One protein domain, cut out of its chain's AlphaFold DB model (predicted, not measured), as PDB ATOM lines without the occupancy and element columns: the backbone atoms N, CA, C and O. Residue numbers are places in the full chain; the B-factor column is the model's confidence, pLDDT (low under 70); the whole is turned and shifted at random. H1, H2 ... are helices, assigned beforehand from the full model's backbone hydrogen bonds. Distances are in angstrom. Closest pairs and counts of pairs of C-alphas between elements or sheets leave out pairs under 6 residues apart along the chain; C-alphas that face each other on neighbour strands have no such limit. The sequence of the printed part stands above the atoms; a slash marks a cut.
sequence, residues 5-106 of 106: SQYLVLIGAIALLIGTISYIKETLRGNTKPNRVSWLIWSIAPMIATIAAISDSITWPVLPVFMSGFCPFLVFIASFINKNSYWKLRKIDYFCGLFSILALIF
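Overview. This is residues 5 to 106 of the 106 residues of an uncharacterized protein of Parcubacteria bacterium 32_520 (UniProt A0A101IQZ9). Four helices lie side by side in a flat layer, in the order H1, H3, H2, H4 across it, with H4 set off beyond H2. The 102 printed residues hold four named helices, H1 to H4, and no named strand: all helix. The whole is only just compact, close to loose, with radius of gyration of the C-alphas 15.3 A, and spans 41 by 35 by 17 A.

Arrangement. H1, residues 5 to 28, touches H3, residues 62 to 78, the same way at a shallow tilt of 6 degrees; their closest C-alphas, Ile 24 and Val 75, are 5.9 A apart. H2, residues 36 to 55, touches H3 as a helical hairpin, opposite ways at a shallow 29 degrees; their closest C-alphas, Ser 43 and Gly 69, are 4.0 A apart. H4, residues 91 to 105, is near H2, with 5 pairs of C-alphas within 10 A. Every O i to N i+4 pair is within hydrogen-bond range in H1, 15 of 16 in H2, 12 of 13 in H3, 10 of 11 in H4.

Along the chain. H1 begins at C-alpha 5 (135.482, -50.361, 75.762) and measures 34.6 A, H2 28.9 A, H3 24.4 A and H4 22.0 A, first to last C-alpha.

Size, cuts and confidence. The printed part has no cut; H3 to H4 is a long link. No printed residue is under 70.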
ATOM      1  N   SER A   5     135.352 -50.584  77.205       85.00
ATOM      2  CA  SER A   5     135.482 -50.361  75.762       85.00
ATOM      3  C   SER A   5     134.338 -49.537  75.161       85.00
ATOM      4  O   SER A   5     134.574 -48.731  74.269       85.00
ATOM      5  N   GLN A   6     133.111 -49.671  75.664       91.88
ATOM      6  CA  GLN A   6     131.951 -48.939  75.145       91.88
ATOM      7  C   GLN A   6     131.994 -47.452  75.518       91.88
ATOM      8  O   GLN A   6     131.569 -46.607  74.731       91.88
ATOM      9  N   TYR A   7     132.576 -47.107  76.671       92.19
ATOM     10  CA  TYR A   7     132.812 -45.707  77.031       92.19
ATOM     11  C   TYR A   7     133.785 -45.036  76.061       92.19
ATOM     12  O   TYR A   7     133.532 -43.914  75.630       92.19
ATOM     13  N   LEU A   8     134.855 -45.731  75.657       91.81
ATOM     14  CA  LEU A   8     135.795 -45.216  74.655       91.81
ATOM     15  C   LEU A   8     135.109 -44.968  73.309       91.81
ATOM     16  O   LEU A   8     135.363 -43.946  72.675       91.81
ATOM     17  N   VAL A   9     134.202 -45.860  72.904       94.75
ATOM     18  CA  VAL A   9     133.414 -45.694  71.678       94.75
ATOM     19  C   VAL A   9     132.554 -44.425  71.737       94.75
ATOM     20  O   VAL A   9     132.563 -43.630  70.796       94.75
ATOM     21  N   LEU A  10     131.848 -44.198  72.848       94.94
ATOM     22  CA  LEU A  10     131.004 -43.013  73.028       94.94
ATOM     23  C   LEU A  10     131.826 -41.718  73.091       94.94
ATOM     24  O   LEU A  10     131.483 -40.739  72.431       94.94
ATOM     25  N   ILE A  11     132.932 -41.719  73.840       95.31
ATOM     26  CA  ILE A  11     133.840 -40.567  73.939       95.31
ATOM     27  C   ILE A  11     134.427 -40.238  72.563       95.31
ATOM     28  O   ILE A  11     134.442 -39.074  72.170       95.31
ATOM     29  N   GLY A  12     134.853 -41.253  71.806       95.19
ATOM     30  CA  GLY A  12     135.359 -41.086  70.446       95.19
ATOM     31  C   GLY A  12     134.317 -40.492  69.500       95.19
ATOM     32  O   GLY A  12     134.624 -39.559  68.758       95.19
ATOM     33  N   ALA A  13     133.068 -40.964  69.567       96.38
ATOM     34  CA  ALA A  13     131.970 -40.417  68.773       96.38
ATOM     35  C   ALA A  13     131.704 -38.936  69.096       96.38
ATOM     36  O   ALA A  13     131.582 -38.116  68.185       96.38
ATOM     37  N   ILE A  14     131.675 -38.573  70.383       97.50
ATOM     38  CA  ILE A  14     131.486 -37.184  70.824       97.50
ATOM     39  C   ILE A  14     132.656 -36.305  70.370       97.50
ATOM     40  O   ILE A  14     132.437 -35.226  69.820       97.50
ATOM     41  N   ALA A  15     133.895 -36.768  70.549       97.38
ATOM     42  CA  ALA A  15     135.086 -36.037  70.129       97.38
ATOM     43  C   ALA A  15     135.094 -35.785  68.613       97.38
ATOM     44  O   ALA A  15     135.337 -34.657  68.175       97.38
ATOM     45  N   LEU A  16     134.756 -36.804  67.811       97.06
ATOM     46  CA  LEU A  16     134.651 -36.672  66.358       97.06
ATOM     47  C   LEU A  16     133.557 -35.673  65.963       97.06
ATOM     48  O   LEU A  16     133.770 -34.843  65.075       97.06
ATOM     49  N   LEU A  17     132.408 -35.703  66.641       97.44
ATOM     50  CA  LEU A  17     131.313 -34.775  66.382       97.44
ATOM     51  C   LEU A  17     131.706 -33.325  66.701       97.44
ATOM     52  O   LEU A  17     131.458 -32.439  65.887       97.44
ATOM     53  N   ILE A  18     132.373 -33.078  67.832       98.19
ATOM     54  CA  ILE A  18     132.867 -31.742  68.209       98.19
ATOM     55  C   ILE A  18     133.852 -31.213  67.160       98.19
ATOM     56  O   ILE A  18     133.709 -30.081  66.688       98.19
ATOM     57  N   GLY A  19     134.822 -32.037  66.748       97.31
ATOM     58  CA  GLY A  19     135.772 -31.675  65.694       97.31
ATOM     59  C   GLY A  19     135.072 -31.355  64.370       97.31
ATOM     60  O   GLY A  19     135.373 -30.352  63.723       97.31
ATOM     61  N   THR A  20     134.066 -32.152  64.017       97.50
ATOM     62  CA  THR A  20     133.254 -31.963  62.808       97.50
ATOM     63  C   THR A  20     132.460 -30.661  62.850       97.50
ATOM     64  O   THR A  20     132.462 -29.917  61.873       97.50
ATOM     65  N   ILE A  21     131.829 -30.331  63.980       97.94
ATOM     66  CA  ILE A  21     131.097 -29.068  64.157       97.94
ATOM     67  C   ILE A  21     132.039 -27.872  63.981       97.94
ATOM     68  O   ILE A  21     131.689 -26.912  63.292       97.94
ATOM     69  N   SER A  22     133.246 -27.937  64.552       97.75
ATOM     70  CA  SER A  22     134.267 -26.896  64.375       97.75
ATOM     71  C   SER A  22     134.642 -26.720  62.897       97.75
ATOM     72  O   SER A  22     134.616 -25.607  62.367       97.75
ATOM     73  N   TYR A  23     134.883 -27.828  62.188       96.56
ATOM     74  CA  TYR A  23     135.201 -27.812  60.760       96.56
ATOM     75  C   TYR A  23     134.051 -27.249  59.907       96.56
ATOM     76  O   TYR A  23     134.275 -26.452  58.990       96.56
ATOM     77  N   ILE A  24     132.808 -27.635  60.212       97.19
ATOM     78  CA  ILE A  24     131.605 -27.125  59.542       97.19
ATOM     79  C   ILE A  24     131.482 -25.621  59.763       97.19
ATOM     80  O   ILE A  24     131.270 -24.891  58.800       97.19
ATOM     81  N   LYS A  25     131.676 -25.130  60.991       97.38
ATOM     82  CA  LYS A  25     131.617 -23.695  61.301       97.38
ATOM     83  C   LYS A  25     132.584 -22.889  60.432       97.38
ATOM     84  O   LYS A  25     132.188 -21.880  59.852       97.38
ATOM     85  N   GLU A  26     133.821 -23.356  60.286       97.19
ATOM     86  CA  GLU A  26     134.824 -22.705  59.433       97.19
ATOM     87  C   GLU A  26     134.535 -22.867  57.934       97.19
ATOM     88  O   GLU A  26     134.815 -21.965  57.140       97.19
ATOM     89  N   THR A  27     133.901 -23.972  57.538       95.56
ATOM     90  CA  THR A  27     133.398 -24.162  56.170       95.56
ATOM     91  C   THR A  27     132.308 -23.145  55.843       95.56
ATOM     92  O   THR A  27     132.392 -22.478  54.816       95.56
ATOM     93  N   LEU A  28     131.320 -22.971  56.724       94.69
ATOM     94  CA  LEU A  28     130.219 -22.016  56.550       94.69
ATOM     95  C   LEU A  28     130.707 -20.560  56.549       94.69
ATOM     96  O   LEU A  28     130.161 -19.734  55.823       94.69
ATOM     97  N   ARG A  29     131.768 -20.255  57.306       94.62
ATOM     98  CA  ARG A  29     132.455 -18.951  57.287       94.62
ATOM     99  C   ARG A  29     133.248 -18.687  56.004       94.62
ATOM    100  O   ARG A  29     133.693 -17.567  55.793       94.62
ATOM    101  N   GLY A  30     133.444 -19.694  55.151       90.50
ATOM    102  CA  GLY A  30     134.217 -19.566  53.916       90.50
ATOM    103  C   GLY A  30     135.732 -19.739  54.080       90.50
ATOM    104  O   GLY A  30     136.438 -19.763  53.068       90.50
ATOM    105  N   ASN A  31     136.218 -19.905  55.314       92.38
ATOM    106  CA  ASN A  31     137.638 -20.069  55.640       92.38
ATOM    107  C   ASN A  31     138.164 -21.426  55.160       92.38
ATOM    108  O   ASN A  31     139.254 -21.518  54.594       92.38
ATOM    109  N   THR A  32     137.347 -22.468  55.312       93.12
ATOM    110  CA  THR A  32     137.672 -23.826  54.871       93.12
ATOM    111  C   THR A  32     136.928 -24.162  53.586       93.12
ATOM    112  O   THR A  32     135.712 -24.002  53.510       93.12
ATOM    113  N   LYS A  33     137.646 -24.649  52.568       92.94
ATOM    114  CA  LYS A  33     137.113 -24.938  51.223       92.94
ATOM    115  C   LYS A  33     137.173 -26.446  50.941       92.94
ATOM    116  O   LYS A  33     138.091 -26.895  50.253       92.94
ATOM    117  N   PRO A  34     136.260 -27.247  51.520       91.31
ATOM    118  CA  PRO A  34     136.254 -28.696  51.341       91.31
ATOM    119  C   PRO A  34     136.104 -29.095  49.865       91.31
ATOM    120  O   PRO A  34     135.319 -28.506  49.121       91.31
ATOM    121  N   ASN A  35     136.834 -30.136  49.454       92.81
ATOM    122  CA  ASN A  35     136.630 -30.786  48.162       92.81
ATOM    123  C   ASN A  35     135.397 -31.688  48.238       92.81
ATOM    124  O   ASN A  35     135.420 -32.704  48.937       92.81
ATOM    125  N   ARG A  36     134.328 -31.330  47.521       92.06
ATOM    126  CA  ARG A  36     133.037 -32.023  47.644       92.06
ATOM    127  C   ARG A  36     133.142 -33.502  47.267       92.06
ATOM    128  O   ARG A  36     132.529 -34.329  47.930       92.06
ATOM    129  N   VAL A  37     133.974 -33.849  46.279       89.75
ATOM    130  CA  VAL A  37     134.153 -35.252  45.874       89.75
ATOM    131  C   VAL A  37     134.813 -36.067  46.978       89.75
ATOM    132  O   VAL A  37     134.331 -37.144  47.312       89.75
ATOM    133  N   SER A  38     135.892 -35.554  47.570       89.00
ATOM    134  CA  SER A  38     136.598 -36.266  48.635       89.00
ATOM    135  C   SER A  38     135.670 -36.523  49.821       89.00
ATOM    136  O   SER A  38     135.552 -37.661  50.256       89.00
ATOM    137  N   TRP A  39     134.953 -35.501  50.295       94.31
ATOM    138  CA  TRP A  39     134.028 -35.648  51.425       94.31
ATOM    139  C   TRP A  39     132.857 -36.592  51.127       94.31
ATOM    140  O   TRP A  39     132.430 -37.323  52.017       94.31
ATOM    141  N   LEU A  40     132.387 -36.638  49.876       92.12
ATOM    142  CA  LEU A  40     131.382 -37.605  49.440       92.12
ATOM    143  C   LEU A  40     131.920 -39.043  49.473       92.12
ATOM    144  O   LEU A  40     131.285 -39.918  50.053       92.12
ATOM    145  N   ILE A  41     133.106 -39.291  48.905       87.88
ATOM    146  CA  ILE A  41     133.723 -40.630  48.890       87.88
ATOM    147  C   ILE A  41     134.006 -41.111  50.320       87.88
ATOM    148  O   ILE A  41     133.675 -42.246  50.663       87.88
ATOM    149  N   TRP A  42     134.549 -40.234  51.170       90.81
ATOM    150  CA  TRP A  42     134.799 -40.522  52.588       90.81
ATOM    151  C   TRP A  42     133.520 -40.795  53.386       90.81
ATOM    152  O   TRP A  42     133.578 -41.456  54.416       90.81
ATOM    153  N   SER A  43     132.368 -40.316  52.916       95.31
ATOM    154  CA  SER A  43     131.076 -40.616  53.526       95.31
ATOM    155  C   SER A  43     130.518 -41.971  53.084       95.31
ATOM    156  O   SER A  43     130.052 -42.742  53.920       95.31
ATOM    157  N   ILE A  44     130.582 -42.289  51.788       92.69
ATOM    158  CA  ILE A  44     129.915 -43.467  51.214       92.69
ATOM    159  C   ILE A  44     130.492 -44.776  51.762       92.69
ATOM    160  O   ILE A  44     129.725 -45.645  52.175       92.69
ATOM    161  N   ALA A  45     131.820 -44.931  51.793       90.62
ATOM    162  CA  ALA A  45     132.425 -46.211  52.165       90.62
ATOM    163  C   ALA A  45     132.068 -46.657  53.603       90.62
ATOM    164  O   ALA A  45     131.596 -47.786  53.764       90.62
ATOM    165  N   PRO A  46     132.167 -45.804  54.643       94.50
ATOM    166  CA  PRO A  46     131.750 -46.203  55.985       94.50
ATOM    167  C   PRO A  46     130.235 -46.361  56.143       94.50
ATOM    168  O   PRO A  46     129.799 -47.144  56.983       94.50
ATOM    169  N   MET A  47     129.414 -45.666  55.344       95.94
ATOM    170  CA  MET A  47     127.961 -45.898  55.334       95.94
ATOM    171  C   MET A  47     127.625 -47.299  54.810       95.94
ATOM    172  O   MET A  47     126.829 -47.999  55.430       95.94
ATOM    173  N   ILE A  48     128.276 -47.748  53.730       94.25
ATOM    174  CA  ILE A  48     128.132 -49.123  53.223       94.25
ATOM    175  C   ILE A  48     128.591 -50.128  54.285       94.25
ATOM    176  O   ILE A  48     127.855 -51.059  54.607       94.25
ATOM    177  N   ALA A  49     129.765 -49.906  54.886       94.06
ATOM    178  CA  ALA A  49     130.294 -50.775  55.937       94.06
ATOM    179  C   ALA A  49     129.380 -50.830  57.173       94.06
ATOM    180  O   ALA A  49     129.227 -51.883  57.785       94.06
ATOM    181  N   THR A  50     128.735 -49.714  57.521       96.50
ATOM    182  CA  THR A  50     127.741 -49.652  58.600       96.50
ATOM    183  C   THR A  50     126.543 -50.534  58.286       96.50
ATOM    184  O   THR A  50     126.134 -51.319  59.133       96.50
ATOM    185  N   ILE A  51     125.991 -50.432  57.073       95.94
ATOM    186  CA  ILE A  51     124.842 -51.245  56.658       95.94
ATOM    187  C   ILE A  51     125.212 -52.732  56.698       95.94
ATOM    188  O   ILE A  51     124.480 -53.507  57.304       95.94
ATOM    189  N   ALA A  52     126.373 -53.108  56.147       94.62
ATOM    190  CA  ALA A  52     126.872 -54.483  56.190       94.62
ATOM    191  C   ALA A  52     127.023 -54.997  57.634       94.62
ATOM    192  O   ALA A  52     126.529 -56.068  57.972       94.62
ATOM    193  N   ALA A  53     127.621 -54.196  58.517       95.62
ATOM    194  CA  ALA A  53     127.791 -54.547  59.922       95.62
ATOM    195  C   ALA A  53     126.453 -54.712  60.668       95.62
ATOM    196  O   ALA A  53     126.313 -55.623  61.484       95.62
ATOM    197  N   ILE A  54     125.456 -53.863  60.389       96.19
ATOM    198  CA  ILE A  54     124.106 -53.996  60.963       96.19
ATOM    199  C   ILE A  54     123.436 -55.281  60.464       96.19
ATOM    200  O   ILE A  54     122.805 -55.974  61.261       96.19
ATOM    201  N   SER A  55     123.588 -55.621  59.179       95.31
ATOM    202  CA  SER A  55     123.085 -56.880  58.611       95.31
ATOM    203  C   SER A  55     123.687 -58.112  59.295       95.31
ATOM    204  O   SER A  55     122.969 -59.084  59.521       95.31
ATOM    205  N   ASP A  56     124.944 -58.026  59.732       96.00
ATOM    206  CA  ASP A  56     125.638 -59.070  60.498       96.00
ATOM    207  C   ASP A  56     125.390 -58.991  62.020       96.00
ATOM    208  O   ASP A  56     126.065 -59.651  62.811       96.00
ATOM    209  N   SER A  57     124.411 -58.192  62.468       94.25
ATOM    210  CA  SER A  57     124.057 -58.014  63.887       94.25
ATOM    211  C   SER A  57     125.208 -57.495  64.771       94.25
ATOM    212  O   SER A  57     125.230 -57.716  65.987       94.25
ATOM    213  N   ILE A  58     126.161 -56.762  64.186       93.62
ATOM    214  CA  ILE A  58     127.245 -56.100  64.917       93.62
ATOM    215  C   ILE A  58     126.671 -54.908  65.690       93.62
ATOM    216  O   ILE A  58     125.984 -54.051  65.141       93.62
ATOM    217  N   THR A  59     126.984 -54.836  66.986       91.31
ATOM    218  CA  THR A  59     126.463 -53.798  67.886       91.31
ATOM    219  C   THR A  59     127.477 -52.668  68.085       91.31
ATOM    220  O   THR A  59     127.633 -51.803  67.240       91.31
ATOM    221  N   TRP A  60     128.215 -52.653  69.189       91.88
ATOM    222  CA  TRP A  60     129.035 -51.512  69.611       91.88
ATOM    223  C   TRP A  60     130.105 -51.029  68.621       91.88
ATOM    224  O   TRP A  60     130.256 -49.812  68.481       91.88
ATOM    225  N   PRO A  61     130.821 -51.911  67.895       90.38
ATOM    226  CA  PRO A  61     131.788 -51.478  66.887       90.38
ATOM    227  C   PRO A  61     131.164 -50.754  65.687       90.38
ATOM    228  O   PRO A  61     131.892 -50.114  64.934       90.38
ATOM    229  N   VAL A  62     129.838 -50.807  65.509       96.19
ATOM    230  CA  VAL A  62     129.161 -50.148  64.385       96.19
ATOM    231  C   VAL A  62     129.145 -48.627  64.519       96.19
ATOM    232  O   VAL A  62     129.239 -47.914  63.525       96.19
ATOM    233  N   LEU A  63     129.079 -48.110  65.749       96.12
ATOM    234  CA  LEU A  63     128.979 -46.676  66.012       96.12
ATOM    235  C   LEU A  63     130.181 -45.867  65.483       96.12
ATOM    236  O   LEU A  63     129.949 -44.872  64.798       96.12
ATOM    237  N   PRO A  64     131.452 -46.237  65.740       95.31
ATOM    238  CA  PRO A  64     132.585 -45.483  65.209       95.31
ATOM    239  C   PRO A  64     132.667 -45.571  63.679       95.31
ATOM    240  O   PRO A  64     133.007 -44.575  63.042       95.31
ATOM    241  N   VAL A  65     132.292 -46.711  63.081       96.25
ATOM    242  CA  VAL A  65     132.219 -46.873  61.618       96.25
ATOM    243  C   VAL A  65     131.166 -45.930  61.037       96.25
ATOM    244  O   VAL A  65     131.478 -45.137  60.151       96.25
ATOM    245  N   PHE A  66     129.962 -45.915  61.609       97.62
ATOM    246  CA  PHE A  66     128.899 -44.990  61.226       97.62
ATOM    247  C   PHE A  66     129.344 -43.533  61.349       97.62
ATOM    248  O   PHE A  66     129.255 -42.771  60.387       97.62
ATOM    249  N   MET A  67     129.893 -43.144  62.500       97.94
ATOM    250  CA  MET A  67     130.342 -41.773  62.740       97.94
ATOM    251  C   MET A  67     131.441 -41.346  61.758       97.94
ATOM    252  O   MET A  67     131.433 -40.204  61.298       97.94
ATOM    253  N   SER A  68     132.328 -42.267  61.364       96.44
ATOM    254  CA  SER A  68     133.377 -41.999  60.375       96.44
ATOM    255  C   SER A  68     132.850 -41.694  58.970       96.44
ATOM    256  O   SER A  68     133.563 -41.043  58.220       96.44
ATOM    257  N   GLY A  69     131.615 -42.084  58.622       97.00
ATOM    258  CA  GLY A  69     130.963 -41.685  57.365       97.00
ATOM    259  C   GLY A  69     129.919 -40.574  57.531       97.00
ATOM    260  O   GLY A  69     129.760 -39.733  56.643       97.00
ATOM    261  N   PHE A  70     129.239 -40.525  58.680       98.00
ATOM    262  CA  PHE A  70     128.205 -39.536  58.983       98.00
ATOM    263  C   PHE A  70     128.803 -38.138  59.168       98.00
ATOM    264  O   PHE A  70     128.293 -37.164  58.623       98.00
ATOM    265  N   CYS A  71     129.932 -38.018  59.866       97.81
ATOM    266  CA  CYS A  71     130.619 -36.737  60.018       97.81
ATOM    267  C   CYS A  71     131.084 -36.155  58.664       97.81
ATOM    268  O   CYS A  71     130.757 -34.999  58.377       97.81
ATOM    269  N   PRO A  72     131.749 -36.927  57.776       97.31
ATOM    270  CA  PRO A  72     132.010 -36.499  56.404       97.31
ATOM    271  C   PRO A  72     130.772 -36.112  55.602       97.31
ATOM    272  O   PRO A  72     130.823 -35.132  54.859       97.31
ATOM    273  N   PHE A  73     129.657 -36.827  55.776       97.75
ATOM    274  CA  PHE A  73     128.391 -36.491  55.126       97.75
ATOM    275  C   PHE A  73     127.913 -35.085  55.503       97.75
ATOM    276  O   PHE A  73     127.545 -34.291  54.638       97.75
ATOM    277  N   LEU A  74     127.978 -34.738  56.793       97.62
ATOM    278  CA  LEU A  74     127.612 -33.404  57.274       97.62
ATOM    279  C   LEU A  74     128.520 -32.317  56.683       97.62
ATOM    280  O   LEU A  74     128.035 -31.258  56.283       97.62
ATOM    281  N   VAL A  75     129.828 -32.579  56.574       97.00
ATOM    282  CA  VAL A  75     130.771 -31.656  55.919       97.00
ATOM    283  C   VAL A  75     130.468 -31.518  54.427       97.00
ATOM    284  O   VAL A  75     130.493 -30.405  53.898       97.00
ATOM    285  N   PHE A  76     130.138 -32.619  53.746       96.50
ATOM    286  CA  PHE A  76     129.710 -32.605  52.350       96.50
ATOM    287  C   PHE A  76     128.464 -31.731  52.166       96.50
ATOM    288  O   PHE A  76     128.484 -30.851  51.309       96.50
ATOM    289  N   ILE A  77     127.437 -31.866  53.010       96.25
ATOM    290  CA  ILE A  77     126.250 -30.995  52.970       96.25
ATOM    291  C   ILE A  77     126.640 -29.527  53.207       96.25
ATOM    292  O   ILE A  77     126.289 -28.654  52.410       96.25
ATOM    293  N   ALA A  78     127.427 -29.242  54.249       95.06
ATOM    294  CA  ALA A  78     127.869 -27.881  54.565       95.06
ATOM    295  C   ALA A  78     128.686 -27.239  53.427       95.06
ATOM    296  O   ALA A  78     128.634 -26.024  53.216       95.06
ATOM    297  N   SER A  79     129.410 -28.047  52.646       94.44
ATOM    298  CA  SER A  79     130.225 -27.571  51.527       94.44
ATOM    299  C   SER A  79     129.425 -26.916  50.397       94.44
ATOM    300  O   SER A  79     130.007 -26.143  49.630       94.44
ATOM    301  N   PHE A  80     128.120 -27.190  50.276       92.00
ATOM    302  CA  PHE A  80     127.254 -26.559  49.271       92.00
ATOM    303  C   PHE A  80     126.862 -25.129  49.637       92.00
ATOM    304  O   PHE A  80     126.607 -24.326  48.744       92.00
ATOM    305  N   ILE A  81     126.867 -24.790  50.927       93.19
ATOM    306  CA  ILE A  81     126.607 -23.423  51.394       93.19
ATOM    307  C   ILE A  81     127.826 -22.535  51.105       93.19
ATOM    308  O   ILE A  81     127.692 -21.375  50.713       93.19
ATOM    309  N   ASN A  82     129.034 -23.092  51.226       88.12
ATOM    310  CA  ASN A  82     130.257 -22.381  50.880       88.12
ATOM    311  C   ASN A  82     130.497 -22.380  49.358       88.12
ATOM    312  O   ASN A  82     130.944 -23.371  48.766       88.12
ATOM    313  N   LYS A  83     130.280 -21.214  48.737       80.06
ATOM    314  CA  LYS A  83     130.502 -20.963  47.302       80.06
ATOM    315  C   LYS A  83     131.941 -21.238  46.843       80.06
ATOM    316  O   LYS A  83     132.150 -21.517  45.668       80.06
ATOM    317  N   ASN A  84     132.915 -21.194  47.754       81.75
ATOM    318  CA  ASN A  84     134.329 -21.432  47.458       81.75
ATOM    319  C   ASN A  84     134.736 -22.917  47.503       81.75
ATOM    320  O   ASN A  84     135.875 -23.242  47.158       81.75
ATOM    321  N   SER A  85     133.857 -23.816  47.958       80.81
ATOM    322  CA  SER A  85     134.110 -25.262  47.920       80.81
ATOM    323  C   SER A  85     134.119 -25.756  46.475       80.81
ATOM    324  O   SER A  85     133.272 -25.357  45.674       80.81
ATOM    325  N   TYR A  86     135.046 -26.648  46.141       87.06
ATOM    326  CA  TYR A  86     135.307 -27.046  44.758       87.06
ATOM    327  C   TYR A  86     135.090 -28.545  44.525       87.06
ATOM    328  O   TYR A  86     135.080 -29.351  45.455       87.06
ATOM    329  N   TRP A  87     134.944 -28.907  43.249       83.56
ATOM    330  CA  TRP A  87     134.918 -30.283  42.752       83.56
ATOM    331  C   TRP A  87     136.124 -30.465  41.848       83.56
ATOM    332  O   TRP A  87     136.086 -30.102  40.673       83.56
ATOM    333  N   LYS A  88     137.237 -30.950  42.394       83.12
ATOM    334  CA  LYS A  88     138.435 -31.182  41.586       83.12
ATOM    335  C   LYS A  88     139.067 -32.498  41.981       83.12
ATOM    336  O   LYS A  88     139.456 -32.671  43.129       83.12
ATOM    337  N   LEU A  89     139.187 -33.388  41.008       79.00
ATOM    338  CA  LEU A  89     139.929 -34.635  41.128       79.00
ATOM    339  C   LEU A  89     141.216 -34.514  40.319       79.00
ATOM    340  O   LEU A  89     141.223 -33.979  39.207       79.00
ATOM    341  N   ARG A  90     142.320 -34.985  40.887       83.12
ATOM    342  CA  ARG A  90     143.586 -35.187  40.184       83.12
ATOM    343  C   ARG A  90     143.556 -36.549  39.492       83.12
ATOM    344  O   ARG A  90     142.787 -37.430  39.848       83.12
ATOM    345  N   LYS A  91     144.445 -36.747  38.515       82.88
ATOM    346  CA  LYS A  91     144.548 -38.013  37.766       82.88
ATOM    347  C   LYS A  91     144.746 -39.231  38.680       82.88
ATOM    348  O   LYS A  91     144.187 -40.282  38.410       82.88
ATOM    349  N   ILE A  92     145.487 -39.066  39.777       83.25
ATOM    350  CA  ILE A  92     145.735 -40.121  40.772       83.25
ATOM    351  C   ILE A  92     144.440 -40.537  41.489       83.25
ATOM    352  O   ILE A  92     144.239 -41.724  41.723       83.25
ATOM    353  N   ASP A  93     143.526 -39.596  41.755       80.81
ATOM    354  CA  ASP A  93     142.254 -39.886  42.430       80.81
ATOM    355  C   ASP A  93     141.379 -40.835  41.598       80.81
ATOM    356  O   ASP A  93     140.659 -41.658  42.157       80.81
ATOM    357  N   TYR A  94     141.478 -40.776  40.264       82.88
ATOM    358  CA  TYR A  94     140.783 -41.709  39.371       82.88
ATOM    359  C   TYR A  94     141.357 -43.124  39.437       82.88
ATOM    360  O   TYR A  94     140.588 -44.082  39.448       82.88
ATOM    361  N   PHE A  95     142.683 -43.268  39.519       87.25
ATOM    362  CA  PHE A  95     143.303 -44.582  39.712       87.25
ATOM    363  C   PHE A  95     142.893 -45.176  41.059       87.25
ATOM    364  O   PHE A  95     142.439 -46.315  41.104       87.25
ATOM    365  N   CYS A  96     142.967 -44.393  42.139       80.81
ATOM    366  CA  CYS A  96     142.477 -44.818  43.449       80.81
ATOM    367  C   CYS A  96     140.989 -45.189  43.413       80.81
ATOM    368  O   CYS A  96     140.620 -46.234  43.934       80.81
ATOM    369  N   GLY A  97     140.147 -44.379  42.765       81.56
ATOM    370  CA  GLY A  97     138.720 -44.662  42.616       81.56
ATOM    371  C   GLY A  97     138.451 -45.980  41.887       81.56
ATOM    372  O   GLY A  97     137.628 -46.767  42.346       81.56
ATOM    373  N   LEU A  98     139.186 -46.257  40.806       88.06
ATOM    374  CA  LEU A  98     139.099 -47.525  40.082       88.06
ATOM    375  C   LEU A  98     139.471 -48.712  40.979       88.06
ATOM    376  O   LEU A  98     138.711 -49.673  41.058       88.06
ATOM    377  N   PHE A  99     140.603 -48.640  41.687       86.69
ATOM    378  CA  PHE A  99     141.030 -49.714  42.588       86.69
ATOM    379  C   PHE A  99     140.059 -49.926  43.755       86.69
ATOM    380  O   PHE A  99     139.781 -51.072  44.094       86.69
ATOM    381  N   SER A 100     139.490 -48.860  44.328       82.12
ATOM    382  CA  SER A 100     138.470 -48.976  45.377       82.12
ATOM    383  C   SER A 100     137.196 -49.659  44.878       82.12
ATOM    384  O   SER A 100     136.618 -50.458  45.604       82.12
ATOM    385  N   ILE A 101     136.757 -49.373  43.645       81.88
ATOM    386  CA  ILE A 101     135.595 -50.050  43.047       81.88
ATOM    387  C   ILE A 101     135.908 -51.529  42.808       81.88
ATOM    388  O   ILE A 101     135.082 -52.377  43.130       81.88
ATOM    389  N   LEU A 102     137.099 -51.850  42.293       87.75
ATOM    390  CA  LEU A 102     137.522 -53.240  42.108       87.75
ATOM    391  C   LEU A 102     137.539 -53.997  43.442       87.75
ATOM    392  O   LEU A 102     136.969 -55.075  43.515       87.75
ATOM    393  N   ALA A 103     138.094 -53.407  44.502       82.12
ATOM    394  CA  ALA A 103     138.128 -54.010  45.837       82.12
ATOM    395  C   ALA A 103     136.745 -54.178  46.495       82.12
ATOM    396  O   ALA A 103     136.613 -54.923  47.456       82.12
ATOM    397  N   LEU A 104     135.721 -53.452  46.032       75.62
ATOM    398  CA  LEU A 104     134.343 -53.643  46.495       75.62
ATOM    399  C   LEU A 104     133.616 -54.763  45.739       75.62
ATOM    400  O   LEU A 104     132.614 -55.269  46.235       75.62
ATOM    401  N   ILE A 105     134.072 -55.104  44.529       81.56
ATOM    402  CA  ILE A 105     133.437 -56.103  43.656       81.56
ATOM    403  C   ILE A 105     134.106 -57.478  43.786       81.56
ATOM    404  O   ILE A 105     133.412 -58.489  43.679       81.56
ATOM    405  N   PHE A 106     135.427 -57.510  43.974       77.00
ATOM    406  CA  PHE A 106     136.257 -58.715  44.063       77.00
ATOM    407  C   PHE A 106     136.735 -58.954  45.493       77.00
ATOM    408  O   PHE A 106     136.719 -60.132  45.910       77.00
TER     409      PHE A 106